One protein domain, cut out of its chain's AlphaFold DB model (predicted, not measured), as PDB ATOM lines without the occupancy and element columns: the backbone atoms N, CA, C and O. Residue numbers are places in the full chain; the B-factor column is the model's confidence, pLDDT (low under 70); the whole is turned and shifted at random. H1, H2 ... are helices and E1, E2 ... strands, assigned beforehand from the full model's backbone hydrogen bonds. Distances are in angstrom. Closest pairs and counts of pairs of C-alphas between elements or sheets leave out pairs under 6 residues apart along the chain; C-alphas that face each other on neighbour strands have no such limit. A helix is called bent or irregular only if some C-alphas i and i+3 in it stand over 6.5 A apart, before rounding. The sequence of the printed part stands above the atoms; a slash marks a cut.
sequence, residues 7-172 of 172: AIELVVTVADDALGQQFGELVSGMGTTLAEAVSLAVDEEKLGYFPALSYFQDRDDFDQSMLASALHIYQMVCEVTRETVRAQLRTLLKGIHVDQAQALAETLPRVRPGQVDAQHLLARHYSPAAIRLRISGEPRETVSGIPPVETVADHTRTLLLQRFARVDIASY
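AT A GLANCE: This is residues 7 to 172 of the 172 residues of an uncharacterized protein of Acidithiobacillales bacterium SG8_45 (UniProt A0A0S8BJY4). A twisted four-stranded sheet makes one end of an elongated body, with H4 and H6 packed on one of its faces and no named helix on the other. The long helix H4 runs along E2 and E3 and on past the sheet to the other end, where H2 and H5 pack together with the short H3 nearby, while H1 lies close to H4. The printed part has 166 residues, with six named helices and four named strands in the order E1 H1 H2 H3 H4 E2 H5 E3 H6 E4, of mixed class. The sheet runs E2 E3 E1 E4, all antiparallel. The whole is compact, with a radius of gyration of the C-alphas of 17.7 A, but only just elongated, spanning 61 by 31 by 27 A.

IN THESE COORDINATES: In the sheet, E2 is residues 93 to 103, 23.7 A long, and E3 is residues 130 to 139, 25.8 A. E1 is residues 7 to 13, 19.5 A, from C-alpha 7 at (-16.907, 40.487, 34.446), and E4 is residues 166 to 171, ending with C-alpha 171 at (-20.289, 46.758, 30.106). H4 is residues 64 to 89, 36.9 A, from C-alpha 64 at (-12.435, 30.709, 0.102). H6 is residues 149 to 160, 16.2 A, and H2 is residues 30 to 44, 21.4 A. H1 is residues 16 to 27, H3 residues 53 to 56 and H5 residues 118 to 125. H1 is irregular, with C-alphas 22 and 25 9.5 A apart.

HOW THE PARTS SIT: E2 and E3 are antiparallel at 163 degrees, with N 97 and O 136 2.8 A apart, within hydrogen-bond range. E2 bends by 72 degrees at residue 96 and E3 by 53 degrees at residue 136. E3 and E1 are antiparallel at 147 degrees, with N 133 and O 10 at 2.8 A. E1 and E4 are antiparallel at 152 degrees, with N 11 and O 168 at 2.8 A. H4 is on the sheet at a height over the sheet of 8.4 A, over E2 and E3; on the local plane it stands at 29 degrees to E3, only just along the strands. H4 and H6 make two layers with the sheet, helices on one face. H6 touches H4 through residues 156 to 160 and 85 to 89 alone, the closest C-alphas being those of Gln 88 and Leu 159, 6.4 A. E3, H6 and E4 form a split strand-helix-strand unit, two strands running the same way with E1 between them, and its crossover is right-handed. H2 touches H5 at a steep tilt of 48 degrees, the closest C-alphas being those of Gly 31 and Ala 123, 4.3 A. H1 is close to H4 but not clearly touching, with the closest C-alphas, those of Val 27 and Ile 73, at 7.6 A. H3 is close to H4 but not clearly touching, with C-alphas of Leu 53 and Leu 67 the closest at 7.6 A. H2, H4, H5 and H6 have every O i to N i+4 pair within hydrogen-bond range, H1 has 5 of 8, and H3 is too short for such a pair.

THE WHOLE: The C-alphas farthest apart are those of Glu 44 and Val 143, 61.7 A. The printed part has no cut. The link from E2 to H5, residues 104 to 117, is long. The mean pLDDT of the printed part is 93.0, and residue 26 is under 70.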
ATOM      1  N   ALA A   7     -16.941  40.763  35.873       95.56
ATOM      2  CA  ALA A   7     -16.907  40.487  34.446       95.56
ATOM      3  C   ALA A   7     -16.891  41.822  33.703       95.56
ATOM      4  O   ALA A   7     -17.654  42.713  34.042       95.56
ATOM      5  N   ILE A   8     -16.012  41.976  32.719       96.81
ATOM      6  CA  ILE A   8     -15.888  43.201  31.927       96.81
ATOM      7  C   ILE A   8     -15.945  42.805  30.460       96.81
ATOM      8  O   ILE A   8     -15.213  41.922  30.003       96.81
ATOM      9  N   GLU A   9     -16.809  43.471  29.709       97.69
ATOM     10  CA  GLU A   9     -16.842  43.371  28.261       97.69
ATOM     11  C   GLU A   9     -16.213  44.615  27.645       97.69
ATOM     12  O   GLU A   9     -16.535  45.745  28.020       97.69
ATOM     13  N   LEU A  10     -15.305  44.418  26.693       97.50
ATOM     14  CA  LEU A  10     -14.578  45.508  26.065       97.50
ATOM     15  C   LEU A  10     -14.206  45.201  24.617       97.50
ATOM     16  O   LEU A  10     -14.167  44.049  24.189       97.50
ATOM     17  N   VAL A  11     -13.885  46.251  23.872       97.81
ATOM     18  CA  VAL A  11     -13.235  46.173  22.567       97.81
ATOM     19  C   VAL A  11     -11.869  46.827  22.684       97.81
ATOM     20  O   VAL A  11     -11.752  47.950  23.172       97.81
ATOM     21  N   VAL A  12     -10.832  46.129  22.233       97.88
ATOM     22  CA  VAL A  12      -9.488  46.693  22.088       97.88
ATOM     23  C   VAL A  12      -9.163  46.861  20.612       97.88
ATOM     24  O   VAL A  12      -9.583  46.057  19.781       97.88
ATOM     25  N   THR A  13      -8.426  47.916  20.277       97.06
ATOM     26  CA  THR A  13      -7.854  48.114  18.942       97.06
ATOM     27  C   THR A  13      -6.339  48.008  19.032       97.06
ATOM     28  O   THR A  13      -5.701  48.811  19.715       97.06
ATOM     29  N   VAL A  14      -5.769  47.019  18.353       94.75
ATOM     30  CA  VAL A  14      -4.323  46.891  18.158       94.75
ATOM     31  C   VAL A  14      -3.872  47.973  17.179       94.75
ATOM     32  O   VAL A  14      -4.567  48.259  16.209       94.75
ATOM     33  N   ALA A  15      -2.745  48.617  17.465       92.00
ATOM     34  CA  ALA A  15      -2.192  49.637  16.586       92.00
ATOM     35  C   ALA A  15      -1.676  49.009  15.275       92.00
ATOM     36  O   ALA A  15      -1.133  47.902  15.297       92.00
ATOM     37  N   ASP A  16      -1.831  49.709  14.148       86.81
ATOM     38  CA  ASP A  16      -1.446  49.190  12.825       86.81
ATOM     39  C   ASP A  16       0.059  48.888  12.731       86.81
ATOM     40  O   ASP A  16       0.464  47.907  12.110       86.81
ATOM     41  N   ASP A  17       0.896  49.688  13.394       86.62
ATOM     42  CA  ASP A  17       2.341  49.471  13.485       86.62
ATOM     43  C   ASP A  17       2.685  48.196  14.271       86.62
ATOM     44  O   ASP A  17       3.533  47.417  13.838       86.62
ATOM     45  N   ALA A  18       1.996  47.939  15.385       87.69
ATOM     46  CA  ALA A  18       2.161  46.720  16.172       87.69
ATOM     47  C   ALA A  18       1.704  45.475  15.393       87.69
ATOM     48  O   ALA A  18       2.390  44.451  15.408       87.69
ATOM     49  N   LEU A  19       0.584  45.570  14.667       87.75
ATOM     50  CA  LEU A  19       0.122  44.501  13.779       87.75
ATOM     51  C   LEU A  19       1.136  44.228  12.667       87.75
ATOM     52  O   LEU A  19       1.503  43.075  12.458       87.75
ATOM     53  N   GLY A  20       1.630  45.270  11.996       86.38
ATOM     54  CA  GLY A  20       2.622  45.138  10.930       86.38
ATOM     55  C   GLY A  20       3.953  44.561  11.417       86.38
ATOM     56  O   GLY A  20       4.548  43.732  10.736       86.38
ATOM     57  N   GLN A  21       4.413  44.922  12.618       86.38
ATOM     58  CA  GLN A  21       5.625  44.339  13.206       86.38
ATOM     59  C   GLN A  21       5.475  42.846  13.509       86.38
ATOM     60  O   GLN A  21       6.437  42.092  13.372       86.38
ATOM     61  N   GLN A  22       4.288  42.423  13.944       84.31
ATOM     62  CA  GLN A  22       4.065  41.062  14.417       84.31
ATOM     63  C   GLN A  22       3.615  40.096  13.314       84.31
ATOM     64  O   GLN A  22       3.996  38.927  13.333       84.31
ATOM     65  N   PHE A  23       2.820  40.578  12.362       83.75
ATOM     66  CA  PHE A  23       2.205  39.773  11.304       83.75
ATOM     67  C   PHE A  23       2.672  40.175   9.895       83.75
ATOM     68  O   PHE A  23       2.281  39.547   8.913       83.75
ATOM     69  N   GLY A  24       3.539  41.184   9.782       83.81
ATOM     70  CA  GLY A  24       4.117  41.620   8.514       83.81
ATOM     71  C   GLY A  24       3.094  42.255   7.577       83.81
ATOM     72  O   GLY A  24       2.096  42.841   7.995       83.81
ATOM     73  N   GLU A  25       3.334  42.114   6.276       75.19
ATOM     74  CA  GLU A  25       2.444  42.638   5.235       75.19
ATOM     75  C   GLU A  25       1.097  41.901   5.163       75.19
ATOM     76  O   GLU A  25       0.155  42.439   4.593       75.19
ATOM     77  N   LEU A  26       0.965  40.723   5.793       69.88
ATOM     78  CA  LEU A  26      -0.247  39.889   5.752       69.88
ATOM     79  C   LEU A  26      -1.498  40.605   6.279       69.88
ATOM     80  O   LEU A  26      -2.612  40.317   5.853       69.88
ATOM     81  N   VAL A  27      -1.320  41.522   7.227       84.12
ATOM     82  CA  VAL A  27      -2.407  42.294   7.848       84.12
ATOM     83  C   VAL A  27      -2.632  43.644   7.170       84.12
ATOM     84  O   VAL A  27      -3.678  44.266   7.369       84.12
ATOM     85  N   SER A  28      -1.673  44.101   6.361       81.19
ATOM     86  CA  SER A  28      -1.742  45.390   5.678       81.19
ATOM     87  C   SER A  28      -2.741  45.315   4.529       81.19
ATOM     88  O   SER A  28      -2.670  44.430   3.685       81.19
ATOM     89  N   GLY A  29      -3.713  46.225   4.504       86.81
ATOM     90  CA  GLY A  29      -4.724  46.271   3.444       86.81
ATOM     91  C   GLY A  29      -5.776  45.157   3.486       86.81
ATOM     92  O   GLY A  29      -6.785  45.289   2.799       86.81
ATOM     93  N   MET A  30      -5.627  44.130   4.338       91.81
ATOM     94  CA  MET A  30      -6.567  43.001   4.427       91.81
ATOM     95  C   MET A  30      -8.016  43.459   4.648       91.81
ATOM     96  O   MET A  30      -8.926  42.972   3.984       91.81
ATOM     97  N   GLY A  31      -8.237  44.432   5.539       94.31
ATOM     98  CA  GLY A  31      -9.572  44.989   5.776       94.31
ATOM     99  C   GLY A  31     -10.189  45.603   4.516       94.31
ATOM    100  O   GLY A  31     -11.361  45.370   4.233       94.31
ATOM    101  N   THR A  32      -9.397  46.332   3.725       95.12
ATOM    102  CA  THR A  32      -9.834  46.924   2.451       95.12
ATOM    103  C   THR A  32     -10.173  45.845   1.431       95.12
ATOM    104  O   THR A  32     -11.268  45.872   0.879       95.12
ATOM    105  N   THR A  33      -9.289  44.863   1.239       94.50
ATOM    106  CA  THR A  33      -9.509  43.753   0.301       94.50
ATOM    107  C   THR A  33     -10.777  42.969   0.646       94.50
ATOM    108  O   THR A  33     -11.600  42.697  -0.225       94.50
ATOM    109  N   LEU A  34     -10.994  42.666   1.930       95.56
ATOM    110  CA  LEU A  34     -12.213  41.997   2.382       95.56
ATOM    111  C   LEU A  34     -13.452  42.873   2.189       95.56
ATOM    112  O   LEU A  34     -14.477  42.380   1.732       95.56
ATOM    113  N   ALA A  35     -13.376  44.167   2.496       96.06
ATOM    114  CA  ALA A  35     -14.493  45.079   2.276       96.06
ATOM    115  C   ALA A  35     -14.875  45.183   0.795       96.06
ATOM    116  O   ALA A  35     -16.058  45.246   0.487       96.06
ATOM    117  N   GLU A  36     -13.910  45.184  -0.124       95.56
ATOM    118  CA  GLU A  36     -14.163  45.172  -1.572       95.56
ATOM    119  C   GLU A  36     -14.864  43.884  -2.009       95.56
ATOM    120  O   GLU A  36     -15.912  43.955  -2.653       95.56
ATOM    121  N   ALA A  37     -14.351  42.723  -1.594       95.12
ATOM    122  CA  ALA A  37     -14.955  41.432  -1.921       95.12
ATOM    123  C   ALA A  37     -16.378  41.294  -1.358       95.12
ATOM    124  O   ALA A  37     -17.295  40.865  -2.057       95.12
ATOM    125  N   VAL A  38     -16.589  41.708  -0.105       95.56
ATOM    126  CA  VAL A  38     -17.913  41.679   0.526       95.56
ATOM    127  C   VAL A  38     -18.873  42.662  -0.142       95.56
ATOM    128  O   VAL A  38     -20.039  42.324  -0.337       95.56
ATOM    129  N   SER A  39     -18.411  43.861  -0.502       94.81
ATOM    130  CA  SER A  39     -19.238  44.841  -1.214       94.81
ATOM    131  C   SER A  39     -19.695  44.327  -2.576       94.81
ATOM    132  O   SER A  39     -20.853  44.540  -2.925       94.81
ATOM    133  N   LEU A  40     -18.830  43.615  -3.306       94.06
ATOM    134  CA  LEU A  40     -19.188  42.997  -4.582       94.06
ATOM    135  C   LEU A  40     -20.282  41.935  -4.399       94.06
ATOM    136  O   LEU A  40     -21.330  42.029  -5.031       94.06
ATOM    137  N   ALA A  41     -20.090  40.994  -3.470       93.44
ATOM    138  CA  ALA A  41     -21.073  39.940  -3.203       93.44
ATOM    139  C   ALA A  41     -22.433  40.504  -2.736       93.44
ATOM    140  O   ALA A  41     -23.497  40.055  -3.160       93.44
ATOM    141  N   VAL A  42     -22.415  41.542  -1.891       93.31
ATOM    142  CA  VAL A  42     -23.629  42.226  -1.413       93.31
ATOM    143  C   VAL A  42     -24.392  42.915  -2.543       93.31
ATOM    144  O   VAL A  42     -25.625  42.904  -2.519       93.31
ATOM    145  N   ASP A  43     -23.692  43.513  -3.509       92.56
ATOM    146  CA  ASP A  43     -24.317  44.152  -4.671       92.56
ATOM    147  C   ASP A  43     -24.941  43.110  -5.614       92.56
ATOM    148  O   ASP A  43     -26.104  43.246  -6.004       92.56
ATOM    149  N   GLU A  44     -24.220  42.018  -5.893       92.19
ATOM    150  CA  GLU A  44     -24.694  40.907  -6.729       92.19
ATOM    151  C   GLU A  44     -25.963  40.249  -6.158       92.19
ATOM    152  O   GLU A  44     -26.938  40.018  -6.881       92.19
ATOM    153  N   GLU A  45     -26.000  40.026  -4.843       91.50
ATOM    154  CA  GLU A  45     -27.149  39.449  -4.132       91.50
ATOM    155  C   GLU A  45     -28.221  40.476  -3.731       91.50
ATOM    156  O   GLU A  45     -29.294  40.105  -3.244       91.50
ATOM    157  N   LYS A  46     -27.961  41.774  -3.940       91.81
ATOM    158  CA  LYS A  46     -28.830  42.898  -3.545       91.81
ATOM    159  C   LYS A  46     -29.191  42.893  -2.055       91.81
ATOM    160  O   LYS A  46     -30.335  43.172  -1.676       91.81
ATOM    161  N   LEU A  47     -28.226  42.581  -1.193       91.69
ATOM    162  CA  LEU A  47     -28.446  42.554   0.252       91.69
ATOM    163  C   LEU A  47     -28.603  43.978   0.811       91.69
ATOM    164  O   LEU A  47     -27.844  44.892   0.503       91.69
ATOM    165  N   GLY A  48     -29.572  44.171   1.710       93.38
ATOM    166  CA  GLY A  48     -29.787  45.446   2.418       93.38
ATOM    167  C   GLY A  48     -28.836  45.687   3.605       93.38
ATOM    168  O   GLY A  48     -29.069  46.570   4.440       93.38
ATOM    169  N   TYR A  49     -27.811  44.851   3.758       94.00
ATOM    170  CA  TYR A  49     -26.843  44.885   4.851       94.00
ATOM    171  C   TYR A  49     -25.534  44.213   4.425       94.00
ATOM    172  O   TYR A  49     -25.539  43.362   3.543       94.00
ATOM    173  N   PHE A  50     -24.430  44.566   5.087       95.56
ATOM    174  CA  PHE A  50     -23.185  43.807   4.980       95.56
ATOM    175  C   PHE A  50     -23.202  42.659   6.005       95.56
ATOM    176  O   PHE A  50     -23.477  42.926   7.180       95.56
ATOM    177  N   PRO A  51     -22.981  41.395   5.604       92.19
ATOM    178  CA  PRO A  51     -23.007  40.249   6.511       92.19
ATOM    179  C   PRO A  51     -21.698  40.108   7.308       92.19
ATOM    180  O   PRO A  51     -20.714  40.759   7.003       92.19
ATOM    181  N   ALA A  52     -21.664  39.259   8.338       92.25
ATOM    182  CA  ALA A  52     -20.399  38.860   8.968       92.25
ATOM    183  C   ALA A  52     -19.605  37.934   8.031       92.25
ATOM    184  O   ALA A  52     -20.213  37.251   7.209       92.25
ATOM    185  N   LEU A  53     -18.279  37.827   8.187       91.62
ATOM    186  CA  LEU A  53     -17.469  36.979   7.293       91.62
ATOM    187  C   LEU A  53     -17.860  35.494   7.305       91.62
ATOM    188  O   LEU A  53     -17.702  34.814   6.295       91.62
ATOM    189  N   SER A  54     -18.434  34.997   8.404       88.50
ATOM    190  CA  SER A  54     -18.954  33.627   8.491       88.50
ATOM    191  C   SER A  54     -20.085  33.334   7.500       88.50
ATOM    192  O   SER A  54     -20.297  32.182   7.146       88.50
ATOM    193  N   TYR A  55     -20.785  34.357   7.007       91.38
ATOM    194  CA  TYR A  55     -21.805  34.205   5.966       91.38
ATOM    195  C   TYR A  55     -21.238  33.674   4.644       91.38
ATOM    196  O   TYR A  55     -21.957  33.028   3.888       91.38
ATOM    197  N   PHE A  56     -19.960  33.947   4.373       92.56
ATOM    198  CA  PHE A  56     -19.286  33.530   3.146       92.56
ATOM    199  C   PHE A  56     -18.636  32.146   3.248       92.56
ATOM    200  O   PHE A  56     -18.000  31.702   2.295       92.56
ATOM    201  N   GLN A  57     -18.785  31.460   4.384       90.75
ATOM    202  CA  GLN A  57     -18.293  30.094   4.542       90.75
ATOM    203  C   GLN A  57     -19.055  29.147   3.616       90.75
ATOM    204  O   GLN A  57     -20.273  29.248   3.483       90.75
ATOM    205  N   ASP A  58     -18.318  28.235   2.985       89.19
ATOM    206  CA  ASP A  58     -18.850  27.197   2.092       89.19
ATOM    207  C   ASP A  58     -19.590  27.740   0.855       89.19
ATOM    208  O   ASP A  58     -20.398  27.041   0.241       89.19
ATOM    209  N   ARG A  59     -19.311  28.993   0.473       89.25
ATOM    210  CA  ARG A  59     -19.880  29.629  -0.714       89.25
ATOM    211  C   ARG A  59     -18.896  29.645  -1.880       89.25
ATOM    212  O   ARG A  59     -17.822  30.235  -1.787       89.25
ATOM    213  N   ASP A  60     -19.290  29.054  -3.002       86.75
ATOM    214  CA  ASP A  60     -18.436  28.958  -4.197       86.75
ATOM    215  C   ASP A  60     -18.206  30.309  -4.904       86.75
ATOM    216  O   ASP A  60     -17.274  30.441  -5.695       86.75
ATOM    217  N   ASP A  61     -19.041  31.314  -4.628       87.56
ATOM    218  CA  ASP A  61     -18.971  32.662  -5.209       87.56
ATOM    219  C   ASP A  61     -18.097  33.642  -4.409       87.56
ATOM    220  O   ASP A  61     -17.989  34.816  -4.757       87.56
ATOM    221  N   PHE A  62     -17.427  33.162  -3.362       93.06
ATOM    222  CA  PHE A  62     -16.487  33.943  -2.569       93.06
ATOM    223  C   PHE A  62     -15.113  33.272  -2.558       93.06
ATOM    224  O   PHE A  62     -15.011  32.046  -2.520       93.06
ATOM    225  N   ASP A  63     -14.035  34.061  -2.560       93.69
ATOM    226  CA  ASP A  63     -12.678  33.511  -2.493       93.69
ATOM    227  C   ASP A  63     -12.431  32.846  -1.128       93.69
ATOM    228  O   ASP A  63     -12.081  33.489  -0.132       93.69
ATOM    229  N   GLN A  64     -12.603  31.525  -1.098       94.44
ATOM    230  CA  GLN A  64     -12.435  30.709   0.102       94.44
ATOM    231  C   GLN A  64     -10.985  30.684   0.595       94.44
ATOM    232  O   GLN A  64     -10.747  30.534   1.793       94.44
ATOM    233  N   SER A  65     -10.004  30.866  -0.294       92.88
ATOM    234  CA  SER A  65      -8.592  30.902   0.097       92.88
ATOM    235  C   SER A  65      -8.252  32.199   0.838       92.88
ATOM    236  O   SER A  65      -7.574  32.171   1.873       92.88
ATOM    237  N   MET A  66      -8.802  33.321   0.369       93.00
ATOM    238  CA  MET A  66      -8.708  34.617   1.033       93.00
ATOM    239  C   MET A  66      -9.448  34.598   2.373       93.00
ATOM    240  O   MET A  66      -8.882  35.010   3.388       93.00
ATOM    241  N   LEU A  67     -10.681  34.078   2.402       94.81
ATOM    242  CA  LEU A  67     -11.472  33.966   3.628       94.81
ATOM    243  C   LEU A  67     -10.752  33.118   4.684       94.81
ATOM    244  O   LEU A  67     -10.608  33.554   5.825       94.81
ATOM    245  N   ALA A  68     -10.250  31.939   4.309       93.75
ATOM    246  CA  ALA A  68      -9.524  31.059   5.223       93.75
ATOM    247  C   ALA A  68      -8.255  31.726   5.778       93.75
ATOM    248  O   ALA A  68      -7.984  31.637   6.978       93.75
ATOM    249  N   SER A  69      -7.512  32.445   4.930       92.19
ATOM    250  CA  SER A  69      -6.320  33.192   5.342       92.19
ATOM    251  C   SER A  69      -6.663  34.301   6.342       92.19
ATOM    252  O   SER A  69      -6.010  34.422   7.378       92.19
ATOM    253  N   ALA A  70      -7.729  35.064   6.083       93.75
ATOM    254  CA  ALA A  70      -8.200  36.107   6.987       93.75
ATOM    255  C   ALA A  70      -8.648  35.538   8.343       93.75
ATOM    256  O   ALA A  70      -8.228  36.033   9.389       93.75
ATOM    257  N   LEU A  71      -9.438  34.457   8.339       94.38
ATOM    258  CA  LEU A  71      -9.884  33.778   9.560       94.38
ATOM    259  C   LEU A  71      -8.706  33.264  10.395       94.38
ATOM    260  O   LEU A  71      -8.705  33.423  11.616       94.38
ATOM    261  N   HIS A  72      -7.677  32.712   9.750       93.50
ATOM    262  CA  HIS A  72      -6.463  32.286  10.440       93.50
ATOM    263  C   HIS A  72      -5.725  33.467  11.092       93.50
ATOM    264  O   HIS A  72      -5.317  33.388  12.252       93.50
ATOM    265  N   ILE A  73      -5.611  34.597  10.389       93.75
ATOM    266  CA  ILE A  73      -5.014  35.825  10.933       93.75
ATOM    267  C   ILE A  73      -5.809  36.339  12.137       93.75
ATOM    268  O   ILE A  73      -5.212  36.652  13.169       93.75
ATOM    269  N   TYR A  74      -7.141  36.384  12.062       95.38
ATOM    270  CA  TYR A  74      -7.973  36.805  13.192       95.38
ATOM    271  C   TYR A  74      -7.772  35.928  14.424       95.38
ATOM    272  O   TYR A  74      -7.667  36.459  15.532       95.38
ATOM    273  N   GLN A  75      -7.666  34.611  14.243       95.12
ATOM    274  CA  GLN A  75      -7.379  33.679  15.335       95.12
ATOM    275  C   GLN A  75      -6.037  34.001  15.998       95.12
ATOM    276  O   GLN A  75      -5.994  34.191  17.214       95.12
ATOM    277  N   MET A  76      -4.969  34.165  15.210       94.81
ATOM    278  CA  MET A  76      -3.648  34.507  15.745       94.81
ATOM    279  C   MET A  76      -3.658  35.842  16.509       94.81
ATOM    280  O   MET A  76      -3.107  35.943  17.608       94.81
ATOM    281  N   VAL A  77      -4.321  36.872  15.973       95.12
ATOM    282  CA  VAL A  77      -4.433  38.177  16.649       95.12
ATOM    283  C   VAL A  77      -5.247  38.063  17.942       95.12
ATOM    284  O   VAL A  77      -4.881  38.670  18.954       95.12
ATOM    285  N   CYS A  78      -6.314  37.260  17.959       96.75
ATOM    286  CA  CYS A  78      -7.106  36.995  19.161       96.75
ATOM    287  C   CYS A  78      -6.284  36.299  20.255       96.75
ATOM    288  O   CYS A  78      -6.385  36.679  21.425       96.75
ATOM    289  N   GLU A  79      -5.467  35.307  19.900       96.12
ATOM    290  CA  GLU A  79      -4.590  34.591  20.835       96.12
ATOM    291  C   GLU A  79      -3.546  35.520  21.457       96.12
ATOM    292  O   GLU A  79      -3.411  35.595  22.680       96.12
ATOM    293  N   VAL A  80      -2.870  36.314  20.630       95.25
ATOM    294  CA  VAL A  80      -1.881  37.299  21.090       95.25
ATOM    295  C   VAL A  80      -2.525  38.353  21.988       95.25
ATOM    296  O   VAL A  80      -1.985  38.705  23.044       95.25
ATOM    297  N   THR A  81      -3.698  38.851  21.597       96.44
ATOM    298  CA  THR A  81      -4.458  39.837  22.373       96.44
ATOM    299  C   THR A  81      -4.857  39.267  23.731       96.44
ATOM    300  O   THR A  81      -4.679  39.929  24.753       96.44
ATOM    301  N   ARG A  82      -5.336  38.019  23.768       97.31
ATOM    302  CA  ARG A  82      -5.694  37.299  24.998       97.31
ATOM    303  C   ARG A  82      -4.516  37.219  25.965       97.31
ATOM    304  O   ARG A  82      -4.678  37.564  27.137       97.31
ATOM    305  N   GLU A  83      -3.344  36.810  25.492       96.06
ATOM    306  CA  GLU A  83      -2.152  36.708  26.339       96.06
ATOM    307  C   GLU A  83      -1.660  38.078  26.813       96.06
ATOM    308  O   GLU A  83      -1.335  38.258  27.990       96.06
ATOM    309  N   THR A  84      -1.709  39.085  25.941       96.06
ATOM    310  CA  THR A  84      -1.358  40.466  26.293       96.06
ATOM    311  C   THR A  84      -2.275  41.012  27.388       96.06
ATOM    312  O   THR A  84      -1.795  41.549  28.386       96.06
ATOM    313  N   VAL A  85      -3.591  40.833  27.250       96.75
ATOM    314  CA  VAL A  85      -4.590  41.279  28.232       96.75
ATOM    315  C   VAL A  85      -4.396  40.564  29.569       96.75
ATOM    316  O   VAL A  85      -4.344  41.222  30.609       96.75
ATOM    317  N   ARG A  86      -4.202  39.239  29.560       96.31
ATOM    318  CA  ARG A  86      -3.890  38.465  30.776       96.31
ATOM    319  C   ARG A  86      -2.645  39.001  31.478       96.31
ATOM    320  O   ARG A  86      -2.662  39.209  32.692       96.31
ATOM    321  N   ALA A  87      -1.579  39.259  30.723       95.62
ATOM    322  CA  ALA A  87      -0.323  39.764  31.260       95.62
ATOM    323  C   ALA A  87      -0.455  41.178  31.851       95.62
ATOM    324  O   ALA A  87       0.121  41.441  32.909       95.62
ATOM    325  N   GLN A  88      -1.215  42.071  31.206       95.81
ATOM    326  CA  GLN A  88      -1.434  43.440  31.689       95.81
ATOM    327  C   GLN A  88      -2.308  43.483  32.944       95.81
ATOM    328  O   GLN A  88      -2.009  44.219  33.882       95.81
ATOM    329  N   LEU A  89      -3.361  42.668  33.003       95.81
ATOM    330  CA  LEU A  89      -4.348  42.743  34.082       95.81
ATOM    331  C   LEU A  89      -3.984  41.919  35.321       95.81
ATOM    332  O   LEU A  89      -4.647  42.053  36.350       95.81
ATOM    333  N   ARG A  90      -2.913  41.113  35.284       93.44
ATOM    334  CA  ARG A  90      -2.471  40.263  36.415       93.44
ATOM    335  C   ARG A  90      -2.249  41.019  37.729       93.44
ATOM    336  O   ARG A  90      -2.322  40.418  38.803       93.44
ATOM    337  N   THR A  91      -1.925  42.309  37.644       91.12
ATOM    338  CA  THR A  91      -1.698  43.207  38.786       91.12
ATOM    339  C   THR A  91      -2.996  43.750  39.378       91.12
ATOM    340  O   THR A  91      -2.992  44.154  40.537       91.12
ATOM    341  N   LEU A  92      -4.094  43.717  38.620       93.62
ATOM    342  CA  LEU A  92      -5.415  44.211  39.007       93.62
ATOM    343  C   LEU A  92      -6.345  43.076  39.458       93.62
ATOM    344  O   LEU A  92      -7.059  43.214  40.449       93.62
ATOM    345  N   LEU A  93      -6.296  41.940  38.764       93.81
ATOM    346  CA  LEU A  93      -7.190  40.802  38.970       93.81
ATOM    347  C   LEU A  93      -6.410  39.538  39.381       93.81
ATOM    348  O   LEU A  93      -5.250  39.335  39.006       93.81
ATOM    349  N   LYS A  94      -7.046  38.675  40.176       93.19
ATOM    350  CA  LYS A  94      -6.634  37.288  40.451       93.19
ATOM    351  C   LYS A  94      -7.502  36.342  39.624       93.19
ATOM    352  O   LYS A  94      -8.665  36.643  39.385       93.19
ATOM    353  N   GLY A  95      -6.936  35.205  39.210       91.94
ATOM    354  CA  GLY A  95      -7.682  34.185  38.461       91.94
ATOM    355  C   GLY A  95      -8.304  34.737  37.177       91.94
ATOM    356  O   GLY A  95      -9.503  34.618  36.983       91.94
ATOM    357  N   ILE A  96      -7.510  35.420  36.346       94.75
ATOM    358  CA  ILE A  96      -8.030  36.078  35.142       94.75
ATOM    359  C   ILE A  96      -8.427  35.036  34.111       94.75
ATOM    360  O   ILE A  96      -7.586  34.275  33.623       94.75
ATOM    361  N   HIS A  97      -9.684  35.095  33.701       95.12
ATOM    362  CA  HIS A  97     -10.213  34.370  32.567       95.12
ATOM    363  C   HIS A  97     -10.529  35.353  31.442       95.12
ATOM    364  O   HIS A  97     -11.006  36.463  31.652       95.12
ATOM    365  N   VAL A  98     -10.195  34.945  30.221       95.94
ATOM    366  CA  VAL A  98     -10.659  35.614  29.007       95.94
ATOM    367  C   VAL A  98     -11.701  34.666  28.446       95.94
ATOM    368  O   VAL A  98     -11.359  33.661  27.825       95.94
ATOM    369  N   ASP A  99     -12.959  34.920  28.760       93.44
ATOM    370  CA  ASP A  99     -14.074  34.035  28.428       93.44
ATOM    371  C   ASP A  99     -14.347  34.045  26.921       93.44
ATOM    372  O   ASP A  99     -14.704  33.030  26.332       93.44
ATOM    373  N   GLN A 100     -14.096  35.186  26.275       95.88
ATOM    374  CA  GLN A 100     -14.242  35.358  24.835       95.88
ATOM    375  C   GLN A 100     -13.155  36.290  24.298       95.88
ATOM    376  O   GLN A 100     -12.835  37.298  24.925       95.88
ATOM    377  N   ALA A 101     -12.615  35.953  23.126       97.06
ATOM    378  CA  ALA A 101     -11.818  36.835  22.280       97.06
ATOM    379  C   ALA A 101     -12.253  36.576  20.836       97.06
ATOM    380  O   ALA A 101     -12.158  35.437  20.388       97.06
ATOM    381  N   GLN A 102     -12.803  37.587  20.170       96.25
ATOM    382  CA  GLN A 102     -13.383  37.463  18.833       96.25
ATOM    383  C   GLN A 102     -13.047  38.706  18.011       96.25
ATOM    384  O   GLN A 102     -13.213  39.825  18.505       96.25
ATOM    385  N   ALA A 103     -12.612  38.534  16.762       95.62
ATOM    386  CA  ALA A 103     -12.405  39.667  15.870       95.62
ATOM    387  C   ALA A 103     -13.750  40.310  15.506       95.62
ATOM    388  O   ALA A 103     -14.745  39.619  15.280       95.62
ATOM    389  N   LEU A 104     -13.801  41.643  15.413       94.75
ATOM    390  CA  LEU A 104     -15.045  42.319  15.026       94.75
ATOM    391  C   LEU A 104     -15.521  41.912  13.628       94.75
ATOM    392  O   LEU A 104     -16.731  41.859  13.415       94.75
ATOM    393  N   ALA A 105     -14.599  41.541  12.740       93.06
ATOM    394  CA  ALA A 105     -14.859  41.017  11.401       93.06
ATOM    395  C   ALA A 105     -15.814  39.802  11.374       93.06
ATOM    396  O   ALA A 105     -16.537  39.588  10.401       93.06
ATOM    397  N   GLU A 106     -15.859  39.026  12.459       92.06
ATOM    398  CA  GLU A 106     -16.753  37.873  12.624       92.06
ATOM    399  C   GLU A 106     -18.149  38.256  13.144       92.06
ATOM    400  O   GLU A 106     -19.022  37.406  13.315       92.06
ATOM    401  N   THR A 107     -18.380  39.537  13.418       93.56
ATOM    402  CA  THR A 107     -19.669  40.068  13.863       93.56
ATOM    403  C   THR A 107     -20.316  40.891  12.753       93.56
ATOM    404  O   THR A 107     -19.639  41.353  11.836       93.56
ATOM    405  N   LEU A 108     -21.635  41.090  12.829       94.06
ATOM    406  CA  LEU A 108     -22.362  41.881  11.836       94.06
ATOM    407  C   LEU A 108     -21.883  43.347  11.846       94.06
ATOM    408  O   LEU A 108     -22.008  44.012  12.885       94.06
ATOM    409  N   PRO A 109     -21.396  43.880  10.710       94.62
ATOM    410  CA  PRO A 109     -21.108  45.298  10.568       94.62
ATOM    411  C   PRO A 109     -22.341  46.151  10.873       94.62
ATOM    412  O   PRO A 109     -23.452  45.879  10.420       94.62
ATOM    413  N   ARG A 110     -22.140  47.263  11.586       92.38
ATOM    414  CA  ARG A 110     -23.178  48.301  11.760       92.38
ATOM    415  C   ARG A 110     -23.232  49.289  10.586       92.38
ATOM    416  O   ARG A 110     -23.805  50.366  10.717       92.38
ATOM    417  N   VAL A 111     -22.616  48.928   9.465       94.50
ATOM    418  CA  VAL A 111     -22.523  49.726   8.240       94.50
ATOM    419  C   VAL A 111     -23.644  49.302   7.296       94.50
ATOM    420  O   VAL A 111     -23.968  48.116   7.205       94.50
ATOM    421  N   ARG A 112     -24.256  50.259   6.594       93.19
ATOM    422  CA  ARG A 112     -25.287  49.978   5.585       93.19
ATOM    423  C   ARG A 112     -24.764  50.203   4.165       93.19
ATOM    424  O   ARG A 112     -24.024  51.169   3.955       93.19
ATOM    425  N   PRO A 113     -25.186  49.381   3.186       91.94
ATOM    426  CA  PRO A 113     -25.004  49.705   1.776       91.94
ATOM    427  C   PRO A 113     -25.589  51.090   1.469       91.94
ATOM    428  O   PRO A 113     -26.683  51.422   1.927       91.94
ATOM    429  N   GLY A 114     -24.835  51.928   0.756       87.50
ATOM    430  CA  GLY A 114     -25.229  53.306   0.431       87.50
ATOM    431  C   GLY A 114     -25.022  54.343   1.545       87.50
ATOM    432  O   GLY A 114     -25.298  55.521   1.326       87.50
ATOM    433  N   GLN A 115     -24.522  53.954   2.724       93.25
ATOM    434  CA  GLN A 115     -24.077  54.919   3.735       93.25
ATOM    435  C   GLN A 115     -22.848  55.696   3.230       93.25
ATOM    436  O   GLN A 115     -21.987  55.140   2.545       93.25
ATOM    437  N   VAL A 116     -22.730  56.973   3.611       92.75
ATOM    438  CA  VAL A 116     -21.506  57.757   3.380       92.75
ATOM    439  C   VAL A 116     -20.316  57.031   4.016       92.75
ATOM    440  O   VAL A 116     -20.411  56.552   5.147       92.75
ATOM    441  N   ASP A 117     -19.222  56.917   3.265       94.00
ATOM    442  CA  ASP A 117     -17.992  56.224   3.662       94.00
ATOM    443  C   ASP A 117     -18.167  54.737   4.020       94.00
ATOM    444  O   ASP A 117     -17.330  54.171   4.727       94.00
ATOM    445  N   ALA A 118     -19.224  54.076   3.519       94.06
ATOM    446  CA  ALA A 118     -19.493  52.666   3.811       94.06
ATOM    447  C   ALA A 118     -18.259  51.784   3.589       94.06
ATOM    448  O   ALA A 118     -17.904  51.012   4.472       94.06
ATOM    449  N   GLN A 119     -17.557  51.965   2.467       95.12
ATOM    450  CA  GLN A 119     -16.368  51.182   2.135       95.12
ATOM    451  C   GLN A 119     -15.247  51.342   3.170       95.12
ATOM    452  O   GLN A 119     -14.658  50.355   3.605       95.12
ATOM    453  N   HIS A 120     -14.973  52.570   3.614       94.81
ATOM    454  CA  HIS A 120     -13.938  52.835   4.614       94.81
ATOM    455  C   HIS A 120     -14.314  52.264   5.989       94.81
ATOM    456  O   HIS A 120     -13.493  51.640   6.662       94.81
ATOM    457  N   LEU A 121     -15.573  52.437   6.401       95.38
ATOM    458  CA  LEU A 121     -16.079  51.890   7.659       95.38
ATOM    459  C   LEU A 121     -16.075  50.358   7.654       95.38
ATOM    460  O   LEU A 121     -15.748  49.740   8.668       95.38
ATOM    461  N   LEU A 122     -16.400  49.757   6.513       95.69
ATOM    462  CA  LEU A 122     -16.391  48.316   6.320       95.69
ATOM    463  C   LEU A 122     -14.961  47.764   6.336       95.69
ATOM    464  O   LEU A 122     -14.700  46.781   7.024       95.69
ATOM    465  N   ALA A 123     -14.016  48.454   5.690       95.50
ATOM    466  CA  ALA A 123     -12.601  48.095   5.731       95.50
ATOM    467  C   ALA A 123     -12.048  48.113   7.159       95.50
ATOM    468  O   ALA A 123     -11.312  47.216   7.568       95.50
ATOM    469  N   ARG A 124     -12.460  49.098   7.961       93.94
ATOM    470  CA  ARG A 124     -12.112  49.155   9.381       93.94
ATOM    471  C   ARG A 124     -12.761  48.031  10.193       93.94
ATOM    472  O   ARG A 124     -12.132  47.531  11.119       93.94
ATOM    473  N   HIS A 125     -13.993  47.640   9.869       95.38
ATOM    474  CA  HIS A 125     -14.690  46.535  10.539       95.38
ATOM    475  C   HIS A 125     -14.037  45.177  10.250       95.38
ATOM    476  O   HIS A 125     -13.869  44.382  11.171       95.38
ATOM    477  N   TYR A 126     -13.624  44.934   9.003       95.50
ATOM    478  CA  TYR A 126     -12.911  43.712   8.605       95.50
ATOM    479  C   TYR A 126     -11.401  43.758   8.857       95.50
ATOM    480  O   TYR A 126     -10.697  42.780   8.608       95.50
ATOM    481  N   SER A 127     -10.871  44.861   9.378       93.81
ATOM    482  CA  SER A 127      -9.486  44.905   9.837       93.81
ATOM    483  C   SER A 127      -9.278  43.927  11.005       93.81
ATOM    484  O   SER A 127     -10.140  43.818  11.881       93.81
ATOM    485  N   PRO A 128      -8.116  43.254  11.088       94.12
ATOM    486  CA  PRO A 128      -7.790  42.389  12.220       94.12
ATOM    487  C   PRO A 128      -7.528  43.172  13.514       94.12
ATOM    488  O   PRO A 128      -7.362  42.572  14.571       94.12
ATOM    489  N   ALA A 129      -7.488  44.505  13.454       94.50
ATOM    490  CA  ALA A 129      -7.104  45.348  14.576       94.50
ATOM    491  C   ALA A 129      -8.088  45.336  15.747       94.50
ATOM    492  O   ALA A 129      -7.674  45.561  16.883       94.50
ATOM    493  N   ALA A 130      -9.381  45.123  15.502       95.44
ATOM    494  CA  ALA A 130     -10.407  45.298  16.524       95.44
ATOM    495  C   ALA A 130     -10.898  43.956  17.076       95.44
ATOM    496  O   ALA A 130     -11.547  43.182  16.370       95.44
ATOM    497  N   ILE A 131     -10.639  43.714  18.362       97.44
ATOM    498  CA  ILE A 131     -10.975  42.465  19.053       97.44
ATOM    499  C   ILE A 131     -11.947  42.755  20.196       97.44
ATOM    500  O   ILE A 131     -11.664  43.569  21.079       97.44
ATOM    501  N   ARG A 132     -13.089  42.065  20.203       97.50
ATOM    502  CA  ARG A 132     -14.029  42.048  21.327       97.50
ATOM    503  C   ARG A 132     -13.589  40.999  22.336       97.50
ATOM    504  O   ARG A 132     -13.322  39.852  21.977       97.50
ATOM    505  N   LEU A 133     -13.553  41.391  23.601       98.00
ATOM    506  CA  LEU A 133     -13.149  40.558  24.718       98.00
ATOM    507  C   LEU A 133     -14.241  40.536  25.781       98.00
ATOM    508  O   LEU A 133     -14.846  41.563  26.093       98.00
ATOM    509  N   ARG A 134     -14.424  39.367  26.388       97.69
ATOM    510  CA  ARG A 134     -15.080  39.234  27.687       97.69
ATOM    511  C   ARG A 134     -14.060  38.676  28.656       97.69
ATOM    512  O   ARG A 134     -13.476  37.626  28.387       97.69
ATOM    513  N   ILE A 135     -13.816  39.401  29.736       97.06
ATOM    514  CA  ILE A 135     -12.860  39.015  30.767       97.06
ATOM    515  C   ILE A 135     -13.573  38.872  32.100       97.06
ATOM    516  O   ILE A 135     -14.521  39.604  32.378       97.06
ATOM    517  N   SER A 136     -13.085  37.971  32.937       95.81
ATOM    518  CA  SER A 136     -13.549  37.825  34.307       95.81
ATOM    519  C   SER A 136     -12.390  37.548  35.260       95.81
ATOM    520  O   SER A 136     -11.315  37.098  34.858       95.81
ATOM    521  N   GLY A 137     -12.573  37.887  36.531       95.19
ATOM    522  CA  GLY A 137     -11.573  37.646  37.566       95.19
ATOM    523  C   GLY A 137     -11.944  38.291  38.891       95.19
ATOM    524  O   GLY A 137     -12.872  39.090  38.980       95.19
ATOM    525  N   GLU A 138     -11.206  37.958  39.940       94.75
ATOM    526  CA  GLU A 138     -11.426  38.527  41.269       94.75
ATOM    527  C   GLU A 138     -10.598  39.808  41.443       94.75
ATOM    528  O   GLU A 138      -9.373  39.763  41.267       94.75
ATOM    529  N   PRO A 139     -11.207  40.947  41.823       93.69
ATOM    530  CA  PRO A 139     -10.453  42.153  42.130       93.69
ATOM    531  C   PRO A 139      -9.436  41.913  43.244       93.69
ATOM    532  O   PRO A 139      -9.730  41.299  44.274       93.69
ATOM    533  N   ARG A 140      -8.218  42.422  43.059       91.81
ATOM    534  CA  ARG A 140      -7.223  42.431  44.131       91.81
ATOM    535  C   ARG A 140      -7.610  43.468  45.179       91.81
ATOM    536  O   ARG A 140      -7.908  44.614  44.857       91.81
ATOM    537  N   GLU A 141      -7.582  43.044  46.438       86.25
ATOM    538  CA  GLU A 141      -7.810  43.921  47.583       86.25
ATOM    539  C   GLU A 141      -6.715  44.992  47.666       86.25
ATOM    540  O   GLU A 141      -5.529  44.716  47.467       86.25
ATOM    541  N   THR A 142      -7.139  46.221  47.940       82.75
ATOM    542  CA  THR A 142      -6.276  47.387  48.131       82.75
ATOM    543  C   THR A 142      -6.265  47.788  49.605       82.75
ATOM    544  O   THR A 142      -7.008  47.237  50.412       82.75
ATOM    545  N   VAL A 143      -5.466  48.796  49.970       76.81
ATOM    546  CA  VAL A 143      -5.463  49.357  51.338       76.81
ATOM    547  C   VAL A 143      -6.858  49.857  51.759       76.81
ATOM    548  O   VAL A 143      -7.189  49.817  52.939       76.81
ATOM    549  N   SER A 144      -7.696  50.262  50.799       79.94
ATOM    550  CA  SER A 144      -9.074  50.727  51.021       79.94
ATOM    551  C   SER A 144     -10.130  49.614  50.916       79.94
ATOM    552  O   SER A 144     -11.322  49.909  50.906       79.94
ATOM    553  N   GLY A 145      -9.717  48.345  50.817       86.38
ATOM    554  CA  GLY A 145     -10.597  47.192  50.610       86.38
ATOM    555  C   GLY A 145     -10.749  46.790  49.138       86.38
ATOM    556  O   GLY A 145      -9.897  47.092  48.293       86.38
ATOM    557  N   ILE A 146     -11.825  46.059  48.832       87.06
ATOM    558  CA  ILE A 146     -12.154  45.604  47.472       87.06
ATOM    559  C   ILE A 146     -12.701  46.801  46.674       87.06
ATOM    560  O   ILE A 146     -13.702  47.384  47.093       87.06
ATOM    561  N   PRO A 147     -12.078  47.180  45.543       89.19
ATOM    562  CA  PRO A 147     -12.555  48.300  44.738       89.19
ATOM    563  C   PRO A 147     -13.915  47.989  44.088       89.19
ATOM    564  O   PRO A 147     -14.178  46.830  43.749       89.19
ATOM    565  N   PRO A 148     -14.776  49.001  43.866       91.44
ATOM    566  CA  PRO A 148     -16.012  48.817  43.115       91.44
ATOM    567  C   PRO A 148     -15.706  48.484  41.648       91.44
ATOM    568  O   PRO A 148     -14.659  48.860  41.115       91.44
ATOM    569  N   VAL A 149     -16.638  47.796  40.983       92.12
ATOM    570  CA  VAL A 149     -16.454  47.305  39.606       92.12
ATOM    571  C   VAL A 149     -16.134  48.425  38.606       92.12
ATOM    572  O   VAL A 149     -15.272  48.237  37.754       92.12
ATOM    573  N   GLU A 150     -16.719  49.613  38.770       93.62
ATOM    574  CA  GLU A 150     -16.436  50.790  37.936       93.62
ATOM    575  C   GLU A 150     -14.957  51.203  38.012       93.62
ATOM    576  O   GLU A 150     -14.299  51.361  36.987       93.62
ATOM    577  N   THR A 151     -14.378  51.251  39.217       94.19
ATOM    578  CA  THR A 151     -12.944  51.534  39.396       94.19
ATOM    579  C   THR A 151     -12.068  50.451  38.770       94.19
ATOM    580  O   THR A 151     -11.010  50.745  38.210       94.19
ATOM    581  N   VAL A 152     -12.492  49.185  38.832       94.56
ATOM    582  CA  VAL A 152     -11.778  48.087  38.165       94.56
ATOM    583  C   VAL A 152     -11.851  48.235  36.643       94.56
ATOM    584  O   VAL A 152     -10.841  48.021  35.969       94.56
ATOM    585  N   ALA A 153     -12.998  48.635  36.091       95.56
ATOM    586  CA  ALA A 153     -13.173  48.883  34.663       95.56
ATOM    587  C   ALA A 153     -12.313  50.060  34.171       95.56
ATOM    588  O   ALA A 153     -11.634  49.936  33.148       95.56
ATOM    589  N   ASP A 154     -12.252  51.154  34.931       96.06
ATOM    590  CA  ASP A 154     -11.406  52.309  34.616       96.06
ATOM    591  C   ASP A 154      -9.919  51.949  34.645       96.06
ATOM    592  O   ASP A 154      -9.191  52.214  33.685       96.06
ATOM    593  N   HIS A 155      -9.460  51.255  35.691       95.69
ATOM    594  CA  HIS A 155      -8.075  50.783  35.762       95.69
ATOM    595  C   HIS A 155      -7.745  49.773  34.659       95.69
ATOM    596  O   HIS A 155      -6.646  49.808  34.104       95.69
ATOM    597  N   THR A 156      -8.695  48.903  34.302       96.38
ATOM    598  CA  THR A 156      -8.562  47.985  33.163       96.38
ATOM    599  C   THR A 156      -8.321  48.775  31.882       96.38
ATOM    600  O   THR A 156      -7.341  48.519  31.185       96.38
ATOM    601  N   ARG A 157      -9.151  49.788  31.599       97.56
ATOM    602  CA  ARG A 157      -8.971  50.674  30.442       97.56
ATOM    603  C   ARG A 157      -7.585  51.324  30.459       97.56
ATOM    604  O   ARG A 157      -6.879  51.251  29.456       97.56
ATOM    605  N   THR A 158      -7.172  51.915  31.581       97.25
ATOM    606  CA  THR A 158      -5.870  52.594  31.703       97.25
ATOM    607  C   THR A 158      -4.688  51.659  31.456       97.25
ATOM    608  O   THR A 158      -3.765  52.032  30.734       97.25
ATOM    609  N   LEU A 159      -4.697  50.450  32.024       96.75
ATOM    610  CA  LEU A 159      -3.618  49.476  31.828       96.75
ATOM    611  C   LEU A 159      -3.554  48.992  30.378       96.75
ATOM    612  O   LEU A 159      -2.476  48.909  29.795       96.75
ATOM    613  N   LEU A 160      -4.705  48.703  29.772       97.31
ATOM    614  CA  LEU A 160      -4.755  48.200  28.403       97.31
ATOM    615  C   LEU A 160      -4.361  49.268  27.371       97.31
ATOM    616  O   LEU A 160      -3.703  48.936  26.387       97.31
ATOM    617  N   LEU A 161      -4.639  50.551  27.617       97.12
ATOM    618  CA  LEU A 161      -4.175  51.648  26.752       97.12
ATOM    619  C   LEU A 161      -2.642  51.758  26.652       97.12
ATOM    620  O   LEU A 161      -2.137  52.407  25.746       97.12
ATOM    621  N   GLN A 162      -1.880  51.101  27.533       95.50
ATOM    622  CA  GLN A 162      -0.416  51.028  27.418       95.50
ATOM    623  C   GLN A 162       0.054  50.073  26.310       95.50
ATOM    624  O   GLN A 162       1.232  50.073  25.954       95.50
ATOM    625  N   ARG A 163      -0.836  49.208  25.810       95.00
ATOM    626  CA  ARG A 163      -0.534  48.179  24.799       95.00
ATOM    627  C   ARG A 163      -1.414  48.257  23.561       95.00
ATOM    628  O   ARG A 163      -1.002  47.775  22.513       95.00
ATOM    629  N   PHE A 164      -2.597  48.846  23.676       96.75
ATOM    630  CA  PHE A 164      -3.571  48.954  22.599       96.75
ATOM    631  C   PHE A 164      -3.787  50.422  22.232       96.75
ATOM    632  O   PHE A 164      -3.837  51.283  23.108       96.75
ATOM    633  N   ALA A 165      -3.969  50.704  20.940       96.38
ATOM    634  CA  ALA A 165      -4.237  52.053  20.439       96.38
ATOM    635  C   ALA A 165      -5.559  52.620  20.975       96.38
ATOM    636  O   ALA A 165      -5.714  53.831  21.126       96.38
ATOM    637  N   ARG A 166      -6.531  51.744  21.239       97.06
ATOM    638  CA  ARG A 166      -7.844  52.119  21.764       97.06
ATOM    639  C   ARG A 166      -8.420  51.008  22.630       97.06
ATOM    640  O   ARG A 166      -8.196  49.829  22.365       97.06
ATOM    641  N   VAL A 167      -9.182  51.405  23.644       97.62
ATOM    642  CA  VAL A 167      -9.922  50.507  24.536       97.62
ATOM    643  C   VAL A 167     -11.295  51.115  24.810       97.62
ATOM    644  O   VAL A 167     -11.384  52.228  25.330       97.62
ATOM    645  N   ASP A 168     -12.358  50.389  24.485       96.88
ATOM    646  CA  ASP A 168     -13.744  50.773  24.747       96.88
ATOM    647  C   ASP A 168     -14.388  49.742  25.676       96.88
ATOM    648  O   ASP A 168     -14.572  48.590  25.295       96.88
ATOM    649  N   ILE A 169     -14.741  50.151  26.895       96.19
ATOM    650  CA  ILE A 169     -15.520  49.311  27.815       96.19
ATOM    651  C   ILE A 169     -16.987  49.349  27.378       96.19
ATOM    652  O   ILE A 169     -17.561  50.432  27.259       96.19
ATOM    653  N   ALA A 170     -17.574  48.181  27.129       92.69
ATOM    654  CA  ALA A 170     -18.961  48.029  26.706       92.69
ATOM    655  C   ALA A 170     -19.910  47.829  27.897       92.69
ATOM    656  O   ALA A 170     -20.992  48.413  27.914       92.69
ATOM    657  N   SER A 171     -19.511  47.023  28.887       92.94
ATOM    658  CA  SER A 171     -20.289  46.758  30.106       92.94
ATOM    659  C   SER A 171     -19.444  46.098  31.203       92.94
ATOM    660  O   SER A 171     -18.346  45.601  30.929       92.94
ATOM    661  N   TYR A 172     -19.967  46.103  32.434       87.44
ATOM    662  CA  TYR A 172     -19.437  45.412  33.612       87.44
ATOM    663  C   TYR A 172     -20.526  45.191  34.674       87.44
ATOM    664  O   TYR A 172     -21.590  45.842  34.551       87.44
TER     665      TYR A 172